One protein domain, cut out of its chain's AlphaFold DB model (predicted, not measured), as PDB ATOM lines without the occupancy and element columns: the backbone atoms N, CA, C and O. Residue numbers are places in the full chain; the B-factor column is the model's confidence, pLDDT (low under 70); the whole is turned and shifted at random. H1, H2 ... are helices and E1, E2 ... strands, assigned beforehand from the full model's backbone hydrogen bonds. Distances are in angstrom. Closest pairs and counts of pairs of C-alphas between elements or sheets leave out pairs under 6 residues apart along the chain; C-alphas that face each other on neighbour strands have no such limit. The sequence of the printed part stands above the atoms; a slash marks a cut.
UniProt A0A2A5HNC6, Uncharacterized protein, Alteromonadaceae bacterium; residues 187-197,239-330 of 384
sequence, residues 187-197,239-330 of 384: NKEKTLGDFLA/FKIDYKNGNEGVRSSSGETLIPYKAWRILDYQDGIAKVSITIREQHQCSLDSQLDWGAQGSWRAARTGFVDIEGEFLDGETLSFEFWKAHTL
ATOM      1  N   ASN A 187      33.944 -19.221   8.672       63.34
ATOM      2  CA  ASN A 187      33.799 -20.537   8.048       63.34
ATOM      3  C   ASN A 187      33.988 -20.431   6.526       63.34
ATOM      4  O   ASN A 187      33.045 -20.575   5.745       63.34
ATOM      5  N   LYS A 188      35.217 -20.136   6.094       63.81
ATOM      6  CA  LYS A 188      35.627 -20.266   4.702       63.81
ATOM      7  C   LYS A 188      35.556 -21.734   4.325       63.81
ATOM      8  O   LYS A 188      36.083 -22.599   5.018       63.81
ATOM      9  N   GLU A 189      34.906 -21.993   3.204       69.06
ATOM     10  CA  GLU A 189      34.844 -23.321   2.626       69.06
ATOM     11  C   GLU A 189      36.270 -23.772   2.267       69.06
ATOM     12  O   GLU A 189      36.891 -23.203   1.367       69.06
ATOM     13  N   LYS A 190      36.811 -24.755   2.995       77.38
ATOM     14  CA  LYS A 190      38.128 -25.325   2.692       77.38
ATOM     15  C   LYS A 190      38.063 -26.087   1.365       77.38
ATOM     16  O   LYS A 190      37.058 -26.746   1.046       77.38
ATOM     17  N   THR A 191      39.124 -25.998   0.568       83.44
ATOM     18  CA  THR A 191      39.312 -26.937  -0.542       83.44
ATOM     19  C   THR A 191      39.808 -28.278  -0.001       83.44
ATOM     20  O   THR A 191      40.280 -28.354   1.133       83.44
ATOM     21  N   LEU A 192      39.683 -29.352  -0.790       79.44
ATOM     22  CA  LEU A 192      40.212 -30.659  -0.389       79.44
ATOM     23  C   LEU A 192      41.732 -30.603  -0.178       79.44
ATOM     24  O   LEU A 192      42.226 -31.147   0.800       79.44
ATOM     25  N   GLY A 193      42.451 -29.859  -1.022       76.12
ATOM     26  CA  GLY A 193      43.888 -29.631  -0.857       76.12
ATOM     27  C   GLY A 193      44.243 -28.900   0.442       76.12
ATOM     28  O   GLY A 193      45.164 -29.330   1.128       76.12
ATOM     29  N   ASP A 194      43.496 -27.851   0.816       81.44
ATOM     30  CA  ASP A 194      43.731 -27.129   2.080       81.44
ATOM     31  C   ASP A 194      43.501 -28.040   3.294       81.44
ATOM     32  O   ASP A 194      44.259 -28.010   4.255       81.44
ATOM     33  N   PHE A 195      42.466 -28.884   3.233       83.25
ATOM     34  CA  PHE A 195      42.159 -29.839   4.295       83.25
ATOM     35  C   PHE A 195      43.257 -30.899   4.462       83.25
ATOM     36  O   PHE A 195      43.686 -31.180   5.579       83.25
ATOM     37  N   LEU A 196      43.751 -31.454   3.351       82.31
ATOM     38  CA  LEU A 196      44.857 -32.413   3.368       82.31
ATOM     39  C   LEU A 196      46.169 -31.770   3.852       82.31
ATOM     40  O   LEU A 196      46.940 -32.413   4.561       82.31
ATOM     41  N   ALA A 197      46.412 -30.499   3.515       83.12
ATOM     42  CA  ALA A 197      47.570 -29.752   4.001       83.12
ATOM     43  C   ALA A 197      47.505 -29.510   5.523       83.12
ATOM     44  O   ALA A 197      48.480 -29.791   6.221       83.12
ATOM     45  N   PHE A 239      40.272 -44.388  -9.593       87.38
ATOM     46  CA  PHE A 239      38.995 -44.385  -8.899       87.38
ATOM     47  C   PHE A 239      37.913 -43.882  -9.854       87.38
ATOM     48  O   PHE A 239      38.194 -43.246 -10.874       87.38
ATOM     49  N   LYS A 240      36.656 -44.162  -9.525       91.62
ATOM     50  CA  LYS A 240      35.506 -43.542 -10.179       91.62
ATOM     51  C   LYS A 240      34.472 -43.139  -9.140       91.62
ATOM     52  O   LYS A 240      34.212 -43.891  -8.198       91.62
ATOM     53  N   ILE A 241      33.858 -41.980  -9.348       90.81
ATOM     54  CA  ILE A 241      32.608 -41.625  -8.678       90.81
ATOM     55  C   ILE A 241      31.513 -42.459  -9.347       90.81
ATOM     56  O   ILE A 241      31.368 -42.440 -10.571       90.81
ATOM     57  N   ASP A 242      30.803 -43.256  -8.558       92.81
ATOM     58  CA  ASP A 242      29.813 -44.219  -9.026       92.81
ATOM     59  C   ASP A 242      28.444 -43.913  -8.417       92.81
ATOM     60  O   ASP A 242      28.332 -43.371  -7.317       92.81
ATOM     61  N   TYR A 243      27.393 -44.310  -9.132       91.12
ATOM     62  CA  TYR A 243      26.008 -44.022  -8.769       91.12
ATOM     63  C   TYR A 243      25.234 -45.321  -8.570       91.12
ATOM     64  O   TYR A 243      25.157 -46.155  -9.473       91.12
ATOM     65  N   LYS A 244      24.620 -45.494  -7.396       91.56
ATOM     66  CA  LYS A 244      23.822 -46.683  -7.074       91.56
ATOM     67  C   LYS A 244      22.569 -46.288  -6.304       91.56
ATOM     68  O   LYS A 244      22.658 -45.713  -5.229       91.56
ATOM     69  N   ASN A 245      21.396 -46.626  -6.842       90.31
ATOM     70  CA  ASN A 245      20.088 -46.360  -6.220       90.31
ATOM     71  C   ASN A 245      19.850 -44.882  -5.839       90.31
ATOM     72  O   ASN A 245      19.204 -44.605  -4.836       90.31
ATOM     73  N   GLY A 246      20.382 -43.938  -6.623       86.06
ATOM     74  CA  GLY A 246      20.273 -42.501  -6.336       86.06
ATOM     75  C   GLY A 246      21.274 -41.966  -5.305       86.06
ATOM     76  O   GLY A 246      21.245 -40.776  -5.018       86.06
ATOM     77  N   ASN A 247      22.169 -42.816  -4.797       94.00
ATOM     78  CA  ASN A 247      23.265 -42.439  -3.910       94.00
ATOM     79  C   ASN A 247      24.590 -42.404  -4.678       94.00
ATOM     80  O   ASN A 247      24.805 -43.212  -5.590       94.00
ATOM     81  N   GLU A 248      25.491 -41.516  -4.265       95.50
ATOM     82  CA  GLU A 248      26.845 -41.415  -4.813       95.50
ATOM     83  C   GLU A 248      27.865 -42.034  -3.855       95.50
ATOM     84  O   GLU A 248      27.727 -41.946  -2.635       95.50
ATOM     85  N   GLY A 249      28.895 -42.659  -4.413       95.31
ATOM     86  CA  GLY A 249      30.041 -43.185  -3.678       95.31
ATOM     87  C   GLY A 249      31.276 -43.213  -4.574       95.31
ATOM     88  O   GLY A 249      31.196 -42.915  -5.766       95.31
ATOM     89  N   VAL A 250      32.424 -43.590  -4.019       94.31
ATOM     90  CA  VAL A 250      33.675 -43.719  -4.780       94.31
ATOM     91  C   VAL A 250      34.102 -45.175  -4.769       94.31
ATOM     92  O   VAL A 250      34.085 -45.825  -3.725       94.31
ATOM     93  N   ARG A 251      34.478 -45.706  -5.933       93.56
ATOM     94  CA  ARG A 251      34.995 -47.070  -6.069       93.56
ATOM     95  C   ARG A 251      36.370 -47.089  -6.700       93.56
ATOM     96  O   ARG A 251      36.651 -46.313  -7.613       93.56
ATOM     97  N   SER A 252      37.188 -48.027  -6.252       91.75
ATOM     98  CA  SER A 252      38.453 -48.343  -6.894       91.75
ATOM     99  C   SER A 252      38.214 -49.047  -8.233       91.75
ATOM    100  O   SER A 252      37.150 -49.614  -8.508       91.75
ATOM    101  N   SER A 253      39.250 -49.076  -9.062       86.38
ATOM    102  CA  SER A 253      39.293 -49.866 -10.298       86.38
ATOM    103  C   SER A 253      39.194 -51.377 -10.057       86.38
ATOM    104  O   SER A 253      38.713 -52.087 -10.939       86.38
ATOM    105  N   SER A 254      39.571 -51.871  -8.870       87.25
ATOM    106  CA  SER A 254      39.354 -53.268  -8.455       87.25
ATOM    107  C   SER A 254      37.903 -53.555  -8.049       87.25
ATOM    108  O   SER A 254      37.525 -54.712  -7.880       87.25
ATOM    109  N   GLY A 255      37.063 -52.521  -7.940       85.06
ATOM    110  CA  GLY A 255      35.656 -52.633  -7.574       85.06
ATOM    111  C   GLY A 255      35.390 -52.540  -6.072       85.06
ATOM    112  O   GLY A 255      34.230 -52.658  -5.670       85.06
ATOM    113  N   GLU A 256      36.404 -52.287  -5.256       90.62
ATOM    114  CA  GLU A 256      36.246 -51.978  -3.836       90.62
ATOM    115  C   GLU A 256      35.556 -50.619  -3.648       90.62
ATOM    116  O   GLU A 256      35.664 -49.733  -4.497       90.62
ATOM    117  N   THR A 257      34.790 -50.469  -2.567       91.44
ATOM    118  CA  THR A 257      34.131 -49.198  -2.231       91.44
ATOM    119  C   THR A 257      35.052 -48.397  -1.328       91.44
ATOM    120  O   THR A 257      35.307 -48.814  -0.209       91.44
ATOM    121  N   LEU A 258      35.539 -47.266  -1.838       93.38
ATOM    122  CA  LEU A 258      36.460 -46.362  -1.148       93.38
ATOM    123  C   LEU A 258      35.710 -45.314  -0.323       93.38
ATOM    124  O   LEU A 258      36.186 -44.917   0.726       93.38
ATOM    125  N   ILE A 259      34.534 -44.889  -0.796       96.12
ATOM    126  CA  ILE A 259      33.605 -44.013  -0.072       96.12
ATOM    127  C   ILE A 259      32.205 -44.624  -0.199       96.12
ATOM    128  O   ILE A 259      31.786 -44.921  -1.329       96.12
ATOM    129  N   PRO A 260      31.468 -44.830   0.906       95.44
ATOM    130  CA  PRO A 260      30.187 -45.525   0.887       95.44
ATOM    131  C   PRO A 260      29.121 -44.771   0.084       95.44
ATOM    132  O   PRO A 260      29.123 -43.548  -0.017       95.44
ATOM    133  N   TYR A 261      28.154 -45.511  -0.462       95.94
ATOM    134  CA  TYR A 261      27.027 -44.918  -1.181       95.94
ATOM    135  C   TYR A 261      26.009 -44.324  -0.204       95.94
ATOM    136  O   TYR A 261      25.188 -45.063   0.351       95.94
ATOM    137  N   LYS A 262      26.007 -43.000  -0.035       95.62
ATOM    138  CA  LYS A 262      24.995 -42.284   0.761       95.62
ATOM    139  C   LYS A 262      24.285 -41.209  -0.069       95.62
ATOM    140  O   LYS A 262      24.641 -40.938  -1.216       95.62
ATOM    141  N   ALA A 263      23.235 -40.635   0.514       93.50
ATOM    142  CA  ALA A 263      22.438 -39.568  -0.084       93.50
ATOM    143  C   ALA A 263      23.188 -38.223  -0.026       93.50
ATOM    144  O   ALA A 263      22.806 -37.294   0.684       93.50
ATOM    145  N   TRP A 264      24.289 -38.150  -0.766       94.38
ATOM    146  CA  TRP A 264      25.139 -36.979  -0.942       94.38
ATOM    147  C   TRP A 264      25.618 -36.899  -2.388       94.38
ATOM    148  O   TRP A 264      25.435 -37.832  -3.170       94.38
ATOM    149  N   ARG A 265      26.259 -35.786  -2.729       93.25
ATOM    150  CA  ARG A 265      26.999 -35.600  -3.972       93.25
ATOM    151  C   ARG A 265      28.494 -35.548  -3.683       93.25
ATOM    152  O   ARG A 265      28.901 -34.736  -2.854       93.25
ATOM    153  N   ILE A 266      29.304 -36.352  -4.368       92.81
ATOM    154  CA  ILE A 266      30.766 -36.262  -4.317       92.81
ATOM    155  C   ILE A 266      31.192 -35.067  -5.177       92.81
ATOM    156  O   ILE A 266      30.928 -35.020  -6.379       92.81
ATOM    157  N   LEU A 267      31.814 -34.073  -4.549       91.38
ATOM    158  CA  LEU A 267      32.348 -32.891  -5.226       91.38
ATOM    159  C   LEU A 267      33.791 -33.109  -5.682       91.38
ATOM    160  O   LEU A 267      34.157 -32.658  -6.763       91.38
ATOM    161  N   ASP A 268      34.586 -33.785  -4.853       92.12
ATOM    162  CA  ASP A 268      35.997 -34.073  -5.103       92.12
ATOM    163  C   ASP A 268      36.435 -35.317  -4.310       92.12
ATOM    164  O   ASP A 268      35.807 -35.647  -3.300       92.12
ATOM    165  N   TYR A 269      37.487 -36.005  -4.755       91.88
ATOM    166  CA  TYR A 269      38.048 -37.174  -4.070       91.88
ATOM    167  C   TYR A 269      39.558 -37.266  -4.272       91.88
ATOM    168  O   TYR A 269      40.041 -37.263  -5.406       91.88
ATOM    169  N   GLN A 270      40.283 -37.427  -3.168       90.19
ATOM    170  CA  GLN A 270      41.727 -37.595  -3.160       90.19
ATOM    171  C   GLN A 270      42.159 -38.361  -1.901       90.19
ATOM    172  O   GLN A 270      41.650 -38.105  -0.815       90.19
ATOM    173  N   ASP A 271      43.094 -39.303  -2.061       85.75
ATOM    174  CA  ASP A 271      43.793 -39.996  -0.966       85.75
ATOM    175  C   ASP A 271      42.867 -40.588   0.117       85.75
ATOM    176  O   ASP A 271      43.110 -40.461   1.311       85.75
ATOM    177  N   GLY A 272      41.775 -41.243  -0.302       87.56
ATOM    178  CA  GLY A 272      40.829 -41.878   0.628       87.56
ATOM    179  C   GLY A 272      39.773 -40.941   1.215       87.56
ATOM    180  O   GLY A 272      38.873 -41.421   1.898       87.56
ATOM    181  N   ILE A 273      39.825 -39.644   0.901       91.25
ATOM    182  CA  ILE A 273      38.928 -38.620   1.444       91.25
ATOM    183  C   ILE A 273      38.112 -37.987   0.314       91.25
ATOM    184  O   ILE A 273      38.641 -37.593  -0.727       91.25
ATOM    185  N   ALA A 274      36.800 -37.871   0.514       93.88
ATOM    186  CA  ALA A 274      35.897 -37.170  -0.390       93.88
ATOM    187  C   ALA A 274      35.383 -35.871   0.225       93.88
ATOM    188  O   ALA A 274      34.939 -35.842   1.372       93.88
ATOM    189  N   LYS A 275      35.331 -34.810  -0.583       93.94
ATOM    190  CA  LYS A 275      34.501 -33.642  -0.285       93.94
ATOM    191  C   LYS A 275      33.084 -33.922  -0.771       93.94
ATOM    192  O   LYS A 275      32.880 -34.178  -1.959       93.94
ATOM    193  N   VAL A 276      32.100 -33.849   0.120       93.75
ATOM    194  CA  VAL A 276      30.699 -34.178  -0.188       93.75
ATOM    195  C   VAL A 276      29.761 -33.002   0.041       93.75
ATOM    196  O   VAL A 276      30.070 -32.092   0.805       93.75
ATOM    197  N   SER A 277      28.608 -33.026  -0.629       93.31
ATOM    198  CA  SER A 277      27.533 -32.037  -0.517       93.31
ATOM    199  C   SER A 277      26.184 -32.719  -0.300       93.31
ATOM    200  O   SER A 277      25.750 -33.542  -1.107       93.31
ATOM    201  N   ILE A 278      25.502 -32.372   0.789       92.88
ATOM    202  CA  ILE A 278      24.168 -32.859   1.149       92.88
ATOM    203  C   ILE A 278      23.192 -31.699   0.998       92.88
ATOM    204  O   ILE A 278      23.257 -30.714   1.731       92.88
ATOM    205  N   THR A 279      22.265 -31.799   0.047       90.88
ATOM    206  CA  THR A 279      21.285 -30.731  -0.187       90.88
ATOM    207  C   THR A 279      20.309 -30.633   0.985       90.88
ATOM    208  O   THR A 279      19.634 -31.601   1.319       90.88
ATOM    209  N   ILE A 280      20.210 -29.445   1.581       91.19
ATOM    210  CA  ILE A 280      19.268 -29.145   2.667       91.19
ATOM    211  C   ILE A 280      17.955 -28.641   2.085       91.19
ATOM    212  O   ILE A 280      16.870 -29.091   2.446       91.19
ATOM    213  N   ARG A 281      18.060 -27.641   1.206       87.31
ATOM    214  CA  ARG A 281      16.907 -26.959   0.636       87.31
ATOM    215  C   ARG A 281      17.251 -26.377  -0.718       87.31
ATOM    216  O   ARG A 281      18.307 -25.775  -0.905       87.31
ATOM    217  N   GLU A 282      16.293 -26.477  -1.621       83.31
ATOM    218  CA  GLU A 282      16.302 -25.779  -2.896       83.31
ATOM    219  C   GLU A 282      15.170 -24.759  -2.915       83.31
ATOM    220  O   GLU A 282      14.067 -25.012  -2.421       83.31
ATOM    221  N   GLN A 283      15.458 -23.586  -3.460       79.62
ATOM    222  CA  GLN A 283      14.455 -22.593  -3.786       79.62
ATOM    223  C   GLN A 283      14.584 -22.237  -5.258       79.62
ATOM    224  O   GLN A 283      15.596 -21.707  -5.715       79.62
ATOM    225  N   HIS A 284      13.519 -22.516  -5.994       66.44
ATOM    226  CA  HIS A 284      13.335 -21.998  -7.335       66.44
ATOM    227  C   HIS A 284      12.600 -20.665  -7.238       66.44
ATOM    228  O   HIS A 284      11.679 -20.543  -6.436       66.44
ATOM    229  N   GLN A 285      12.970 -19.728  -8.111       66.69
ATOM    230  CA  GLN A 285      12.340 -18.426  -8.362       66.69
ATOM    231  C   GLN A 285      13.001 -17.238  -7.663       66.69
ATOM    232  O   GLN A 285      12.678 -16.870  -6.541       66.69
ATOM    233  N   CYS A 286      13.790 -16.522  -8.457       68.06
ATOM    234  CA  CYS A 286      13.457 -15.128  -8.714       68.06
ATOM    235  C   CYS A 286      13.015 -15.026 -10.184       68.06
ATOM    236  O   CYS A 286      13.687 -15.556 -11.072       68.06
ATOM    237  N   SER A 287      11.859 -14.415 -10.450       59.03
ATOM    238  CA  SER A 287      11.480 -14.029 -11.813       59.03
ATOM    239  C   SER A 287      12.024 -12.628 -12.034       59.03
ATOM    240  O   SER A 287      11.501 -11.678 -11.451       59.03
ATOM    241  N   LEU A 288      13.058 -12.473 -12.864       60.28
ATOM    242  CA  LEU A 288      13.371 -11.146 -13.395       60.28
ATOM    243  C   LEU A 288      12.146 -10.694 -14.201       60.28
ATOM    244  O   LEU A 288      11.755 -11.384 -15.132       60.28
ATOM    245  N   ASP A 289      11.494  -9.633 -13.723       52.00
ATOM    246  CA  ASP A 289      10.273  -8.977 -14.221       52.00
ATOM    247  C   ASP A 289       9.616  -9.601 -15.473       52.00
ATOM    248  O   ASP A 289      10.142  -9.511 -16.580       52.00
ATOM    249  N   SER A 290       8.412 -10.161 -15.307       46.47
ATOM    250  CA  SER A 290       7.616 -10.773 -16.382       46.47
ATOM    251  C   SER A 290       7.171  -9.796 -17.478       46.47
ATOM    252  O   SER A 290       6.622 -10.229 -18.487       46.47
ATOM    253  N   GLN A 291       7.387  -8.486 -17.307       49.28
ATOM    254  CA  GLN A 291       7.185  -7.497 -18.375       49.28
ATOM    255  C   GLN A 291       8.321  -7.463 -19.404       49.28
ATOM    256  O   GLN A 291       8.184  -6.835 -20.455       49.28
ATOM    257  N   LEU A 292       9.451  -8.099 -19.103       52.19
ATOM    258  CA  LEU A 292      10.497  -8.395 -20.065       52.19
ATOM    259  C   LEU A 292      10.266  -9.856 -20.475       52.19
ATOM    260  O   LEU A 292      10.380 -10.736 -19.629       52.19
ATOM    261  N   ASP A 293       9.943 -10.126 -21.746       43.53
ATOM    262  CA  ASP A 293       9.642 -11.464 -22.321       43.53
ATOM    263  C   ASP A 293      10.753 -12.538 -22.128       43.53
ATOM    264  O   ASP A 293      10.707 -13.621 -22.705       43.53
ATOM    265  N   TRP A 294      11.777 -12.254 -21.322       50.25
ATOM    266  CA  TRP A 294      13.053 -12.963 -21.244       50.25
ATOM    267  C   TRP A 294      13.515 -13.199 -19.800       50.25
ATOM    268  O   TRP A 294      14.715 -13.366 -19.562       50.25
ATOM    269  N   GLY A 295      12.590 -13.166 -18.834       51.81
ATOM    270  CA  GLY A 295      12.892 -13.262 -17.407       51.81
ATOM    271  C   GLY A 295      13.839 -14.419 -17.089       51.81
ATOM    272  O   GLY A 295      13.457 -15.587 -17.172       51.81
ATOM    273  N   ALA A 296      15.091 -14.103 -16.738       52.22
ATOM    274  CA  ALA A 296      16.030 -15.123 -16.295       52.22
ATOM    275  C   ALA A 296      15.511 -15.710 -14.982       52.22
ATOM    276  O   ALA A 296      15.143 -14.975 -14.062       52.22
ATOM    277  N   GLN A 297      15.490 -17.035 -14.907       62.56
ATOM    278  CA  GLN A 297      15.129 -17.754 -13.696       62.56
ATOM    279  C   GLN A 297      16.413 -18.130 -12.957       62.56
ATOM    280  O   GLN A 297      17.302 -18.789 -13.501       62.56
ATOM    281  N   GLY A 298      16.525 -17.663 -11.717       66.50
ATOM    282  CA  GLY A 298      17.541 -18.124 -10.775       66.50
ATOM    283  C   GLY A 298      16.992 -19.251  -9.903       66.50
ATOM    284  O   GLY A 298      15.833 -19.201  -9.483       66.50
ATOM    285  N   SER A 299      17.825 -20.252  -9.622       74.69
ATOM    286  CA  SER A 299      17.571 -21.256  -8.582       74.69
ATOM    287  C   SER A 299      18.709 -21.253  -7.572       74.69
ATOM    288  O   SER A 299      19.876 -21.106  -7.942       74.69
ATOM    289  N   TRP A 300      18.370 -21.377  -6.294       83.19
ATOM    290  CA  TRP A 300      19.316 -21.345  -5.184       83.19
ATOM    291  C   TRP A 300      19.268 -22.677  -4.453       83.19
ATOM    292  O   TRP A 300      18.189 -23.220  -4.213       83.19
ATOM    293  N   ARG A 301      20.435 -23.191  -4.077       87.62
ATOM    294  CA  ARG A 301      20.564 -24.413  -3.285       87.62
ATOM    295  C   ARG A 301      21.380 -24.109  -2.040       87.62
ATOM    296  O   ARG A 301      22.399 -23.431  -2.118       87.62
ATOM    297  N   ALA A 302      20.917 -24.605  -0.902       90.19
ATOM    298  CA  ALA A 302      21.667 -24.643   0.340       90.19
ATOM    299  C   ALA A 302      22.047 -26.095   0.610       90.19
ATOM    300  O   ALA A 302      21.191 -26.983   0.531       90.19
ATOM    301  N   ALA A 303      23.314 -26.330   0.920       90.94
ATOM    302  CA  ALA A 303      23.847 -27.655   1.170       90.94
ATOM    303  C   ALA A 303      24.744 -27.661   2.407       90.94
ATOM    304  O   ALA A 303      25.314 -26.636   2.777       90.94
ATOM    305  N   ARG A 304      24.859 -28.821   3.049       91.25
ATOM    306  CA  ARG A 304      25.923 -29.092   4.013       91.25
ATOM    307  C   ARG A 304      27.086 -29.720   3.274       91.25
ATOM    308  O   ARG A 304      26.886 -30.664   2.514       91.25
ATOM    309  N   THR A 305      28.275 -29.189   3.476       91.44
ATOM    310  CA  THR A 305      29.498 -29.626   2.813       91.44
ATOM    311  C   THR A 305      30.569 -29.955   3.830       91.44
ATOM    312  O   THR A 305      30.754 -29.219   4.794       91.44
ATOM    313  N   GLY A 306      31.308 -31.028   3.601       91.69
ATOM    314  CA  GLY A 306      32.387 -31.443   4.490       91.69
ATOM    315  C   GLY A 306      33.202 -32.571   3.879       91.69
ATOM    316  O   GLY A 306      32.971 -32.954   2.728       91.69
ATOM    317  N   PHE A 307      34.155 -33.076   4.652       93.44
ATOM    318  CA  PHE A 307      35.068 -34.137   4.240       93.44
ATOM    319  C   PHE A 307      34.693 -35.442   4.926       93.44
ATOM    320  O   PHE A 307      34.412 -35.438   6.122       93.44
ATOM    321  N   VAL A 308      34.672 -36.532   4.168       92.94
ATOM    322  CA  VAL A 308      34.357 -37.878   4.658       92.94
ATOM    323  C   VAL A 308      35.406 -38.865   4.175       92.94
ATOM    324  O   VAL A 308      36.003 -38.668   3.115       92.94
ATOM    325  N   ASP A 309      35.593 -39.937   4.924       92.12
ATOM    326  CA  ASP A 309      36.472 -41.049   4.579       92.12
ATOM    327  C   ASP A 309      35.668 -42.320   4.231       92.12
ATOM    328  O   ASP A 309      34.485 -42.270   3.867       92.12
ATOM    329  N   ILE A 310      36.328 -43.474   4.339       91.44
ATOM    330  CA  ILE A 310      35.759 -44.801   4.098       91.44
ATOM    331  C   ILE A 310      34.622 -45.177   5.061       91.44
ATOM    332  O   ILE A 310      33.728 -45.938   4.684       91.44
ATOM    333  N   GLU A 311      34.598 -44.622   6.274       91.69
ATOM    334  CA  GLU A 311      33.506 -44.803   7.240       91.69
ATOM    335  C   GLU A 311      32.282 -43.968   6.817       91.69
ATOM    336  O   GLU A 311      31.111 -44.297   7.064       91.69
ATOM    337  N   GLY A 312      32.546 -42.899   6.064       88.50
ATOM    338  CA  GLY A 312      31.544 -41.997   5.536       88.50
ATOM    339  C   GLY A 312      30.965 -41.075   6.604       88.50
ATOM    340  O   GLY A 312      29.814 -40.641   6.462       88.50
ATOM    341  N   GLU A 313      31.703 -40.847   7.685       91.38
ATOM    342  CA  GLU A 313      31.409 -39.845   8.707       91.38
ATOM    343  C   GLU A 313      32.180 -38.552   8.413       91.38
ATOM    344  O   GLU A 313      33.171 -38.558   7.686       91.38
ATOM    345  N   PHE A 314      31.685 -37.417   8.911       91.00
ATOM    346  CA  PHE A 314      32.354 -36.134   8.692       91.00
ATOM    347  C   PHE A 314      33.590 -36.010   9.584       91.00
ATOM    348  O   PHE A 314      33.468 -36.029  10.805       91.00
ATOM    349  N   LEU A 315      34.754 -35.807   8.966       87.62
ATOM    350  CA  LEU A 315      36.049 -35.763   9.652       87.62
ATOM    351  C   LEU A 315      36.276 -34.474  10.459       87.62
ATOM    352  O   LEU A 315      36.874 -34.513  11.527       87.62
ATOM    353  N   ASP A 316      35.796 -33.332   9.959       85.25
ATOM    354  CA  ASP A 316      35.986 -31.998  10.570       85.25
ATOM    355  C   ASP A 316      34.653 -31.236  10.647       85.25
ATOM    356  O   ASP A 316      34.541 -30.037  10.394       85.25
ATOM    357  N   GLY A 317      33.584 -31.990  10.916       85.12
ATOM    358  CA  GLY A 317      32.221 -31.483  10.869       85.12
ATOM    359  C   GLY A 317      31.772 -31.076   9.462       85.12
ATOM    360  O   GLY A 317      32.320 -31.484   8.436       85.12
ATOM    361  N   GLU A 318      30.707 -30.285   9.424       86.94
ATOM    362  CA  GLU A 318      30.059 -29.844   8.196       86.94
ATOM    363  C   GLU A 318      29.892 -28.322   8.184       86.94
ATOM    364  O   GLU A 318      29.689 -27.670   9.208       86.94
ATOM    365  N   THR A 319      29.960 -27.748   6.990       87.94
ATOM    366  CA  THR A 319      29.815 -26.317   6.725       87.94
ATOM    367  C   THR A 319      28.578 -26.071   5.880       87.94
ATOM    368  O   THR A 319      28.200 -26.894   5.049       87.94
ATOM    369  N   LEU A 320      27.923 -24.931   6.079       88.50
ATOM    370  CA  LEU A 320      26.795 -24.530   5.250       88.50
ATOM    371  C   LEU A 320      27.305 -23.815   3.994       88.50
ATOM    372  O   LEU A 320      27.934 -22.763   4.095       88.50
ATOM    373  N   SER A 321      26.984 -24.348   2.821       87.44
ATOM    374  CA  SER A 321      27.312 -23.762   1.520       87.44
ATOM    375  C   SER A 321      26.053 -23.377   0.742       87.44
ATOM    376  O   SER A 321      24.957 -23.912   0.943       87.44
ATOM    377  N   PHE A 322      26.204 -22.395  -0.151       86.19
ATOM    378  CA  PHE A 322      25.114 -21.872  -0.968       86.19
ATOM    379  C   PHE A 322      25.520 -21.776  -2.435       86.19
ATOM    380  O   PHE A 322      26.386 -20.980  -2.792       86.19
ATOM    381  N   GLU A 323      24.812 -22.492  -3.299       82.12
ATOM    382  CA  GLU A 323      25.019 -22.466  -4.744       82.12
ATOM    383  C   GLU A 323      23.932 -21.640  -5.441       82.12
ATOM    384  O   GLU A 323      22.756 -21.654  -5.057       82.12
ATOM    385  N   PHE A 324      24.320 -20.930  -6.501       73.69
ATOM    386  CA  PHE A 324      23.411 -20.183  -7.367       73.69
ATOM    387  C   PHE A 324      23.510 -20.703  -8.798       73.69
ATOM    388  O   PHE A 324      24.575 -20.660  -9.411       73.69
ATOM    389  N   TRP A 325      22.377 -21.127  -9.347       66.88
ATOM    390  CA  TRP A 325      22.254 -21.586 -10.721       66.88
ATOM    391  C   TRP A 325      21.474 -20.536 -11.512       66.88
ATOM    392  O   TRP A 325      20.295 -20.286 -11.241       66.88
ATOM    393  N   LYS A 326      22.130 -19.905 -12.492       61.81
ATOM    394  CA  LYS A 326      21.477 -18.991 -13.437       61.81
ATOM    395  C   LYS A 326      21.050 -19.782 -14.669       61.81
ATOM    396  O   LYS A 326      21.911 -20.276 -15.394       61.81
ATOM    397  N   ALA A 327      19.754 -19.842 -14.970       53.59
ATOM    398  CA  ALA A 327      19.350 -20.131 -16.339       53.59
ATOM    399  C   ALA A 327      19.730 -18.904 -17.183       53.59
ATOM    400  O   ALA A 327      19.148 -17.828 -17.033       53.59
ATOM    401  N   HIS A 328      20.777 -19.021 -17.999       46.53
ATOM    402  CA  HIS A 328      21.159 -17.952 -18.913       46.53
ATOM    403  C   HIS A 328      20.075 -17.796 -19.982       46.53
ATOM    404  O   HIS A 328      19.947 -18.644 -20.861       46.53
ATOM    405  N   THR A 329      19.328 -16.694 -19.953       48.66
ATOM    406  CA  THR A 329      18.666 -16.204 -21.161       48.66
ATOM    407  C   THR A 329      19.722 -15.558 -22.051       48.66
ATOM    408  O   THR A 329      20.447 -14.650 -21.639       48.66
ATOM    409  N   LEU A 330      19.862 -16.094 -23.264       41.84
ATOM    410  CA  LEU A 330      20.780 -15.595 -24.277       41.84
ATOM    411  C   LEU A 330      20.293 -14.214 -24.733       41.84
ATOM    412  O   LEU A 330      19.218 -14.087 -25.317       41.84
TER     413      LEU A 330
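What this domain is: This is residues 187 to 197 and 239 to 330 of the 384 residues of an uncharacterized protein of Alteromonadaceae bacterium (UniProt A0A2A5HNC6). What shape does the model show? A small sandwich of two sheets, E1 to E3 partly face to face with E4 and the near ends of longer strands, makes one end, and E5, E6 and E7 run on from it as a long twisted ribbon; H1 packs over the larger sheet at the sandwich end. How is it made up? The printed part has 103 residues with one named helix and seven named strands, in the order H1 E1 E2 E3 E4 E5 E6 E7, and its class is mostly strand. The sheets run E4 E5 E6 E7 and E1 E2 E3, both antiparallel. How does it fill space? It is loose and elongated, with a radius of gyration of the C-alphas of 17.0 A and spans of 56 by 31 by 22 A.

Where its parts are: Where are the strands of the larger sheet? E4 is residues 265 to 270, E5 residues 273 to 287, 39.2 A from first to last C-alpha, E6 residues 297 to 308, 33.3 A, and E7 residues 314 to 326, 30.0 A. C-alpha 273 stands at (38.928, -38.620, 1.444) and C-alpha 326 at (21.477, -18.991, -13.437). Where are the smaller sheet and the helix? E1 is residues 239 to 244, E2 residues 247 to 252 and E3 residues 257 to 262. H1 is residues 192 to 197, 8.6 A long, and begins with C-alpha 192 at (40.212, -30.659, -0.389).

How they stand to each other: How is the larger sheet joined? E4, E5, E6 and E7 form a meander, each strand the antiparallel neighbour of the one before, and so do E1, E2 and E3. N 267 of E4 and O 275 of E5 are within hydrogen-bond range at 2.8 A, as are N 278 of E5 and O 304 of E6 at 2.8 A, and N 303 of E6 and O 321 of E7 at 2.9 A. The sheet is twisted; E5 bends by 58 degrees at residue 281 and E7 by 86 degrees at residue 317. How does the smaller sheet stand to it? The two form a sandwich, two sheets face to face, with the facing parts 10.3 A centre to centre and the strands of the one at 46 degrees to those of the other. The closest C-alphas of E2 and E4 are those of Glu 248 and Arg 265, 5.9 A apart, while E1 and E7 are apart. What joins the smaller sheet? N 242 of E1 and O 249 of E2 are 2.8 A apart, and N 258 of E3 and O 250 of E2 are 2.8 A apart, both within hydrogen-bond range. Where is the helix? H1 is on the larger sheet at a height over the sheet of 8.4 A, and its closest C-alpha to E5 is Leu 192, 6.4 A from that of Lys 275. It lies over E5, but only just, with 3 of its 6 C-alphas falling there, and on the local plane it runs slantwise to the strands at 30.0 degrees, only just. In H1 every O i to N i+4 pair is within hydrogen-bond range.

The domain as a whole: How far does it reach? The two C-alphas farthest apart are those of Ser 254 and Gln 291, at 56.8 A. Is the printed part continuous? Residues 198 to 238 are not printed, and C-alphas 197 and 239 are 21.3 A apart across the cut. Of the links printed whole, that from E5 to E6 is short and the others are tight. Where is confidence low? The mean pLDDT of the printed part is 81.6, and residues 187 to 189, 284 to 298 and 325 to 330 are under 70.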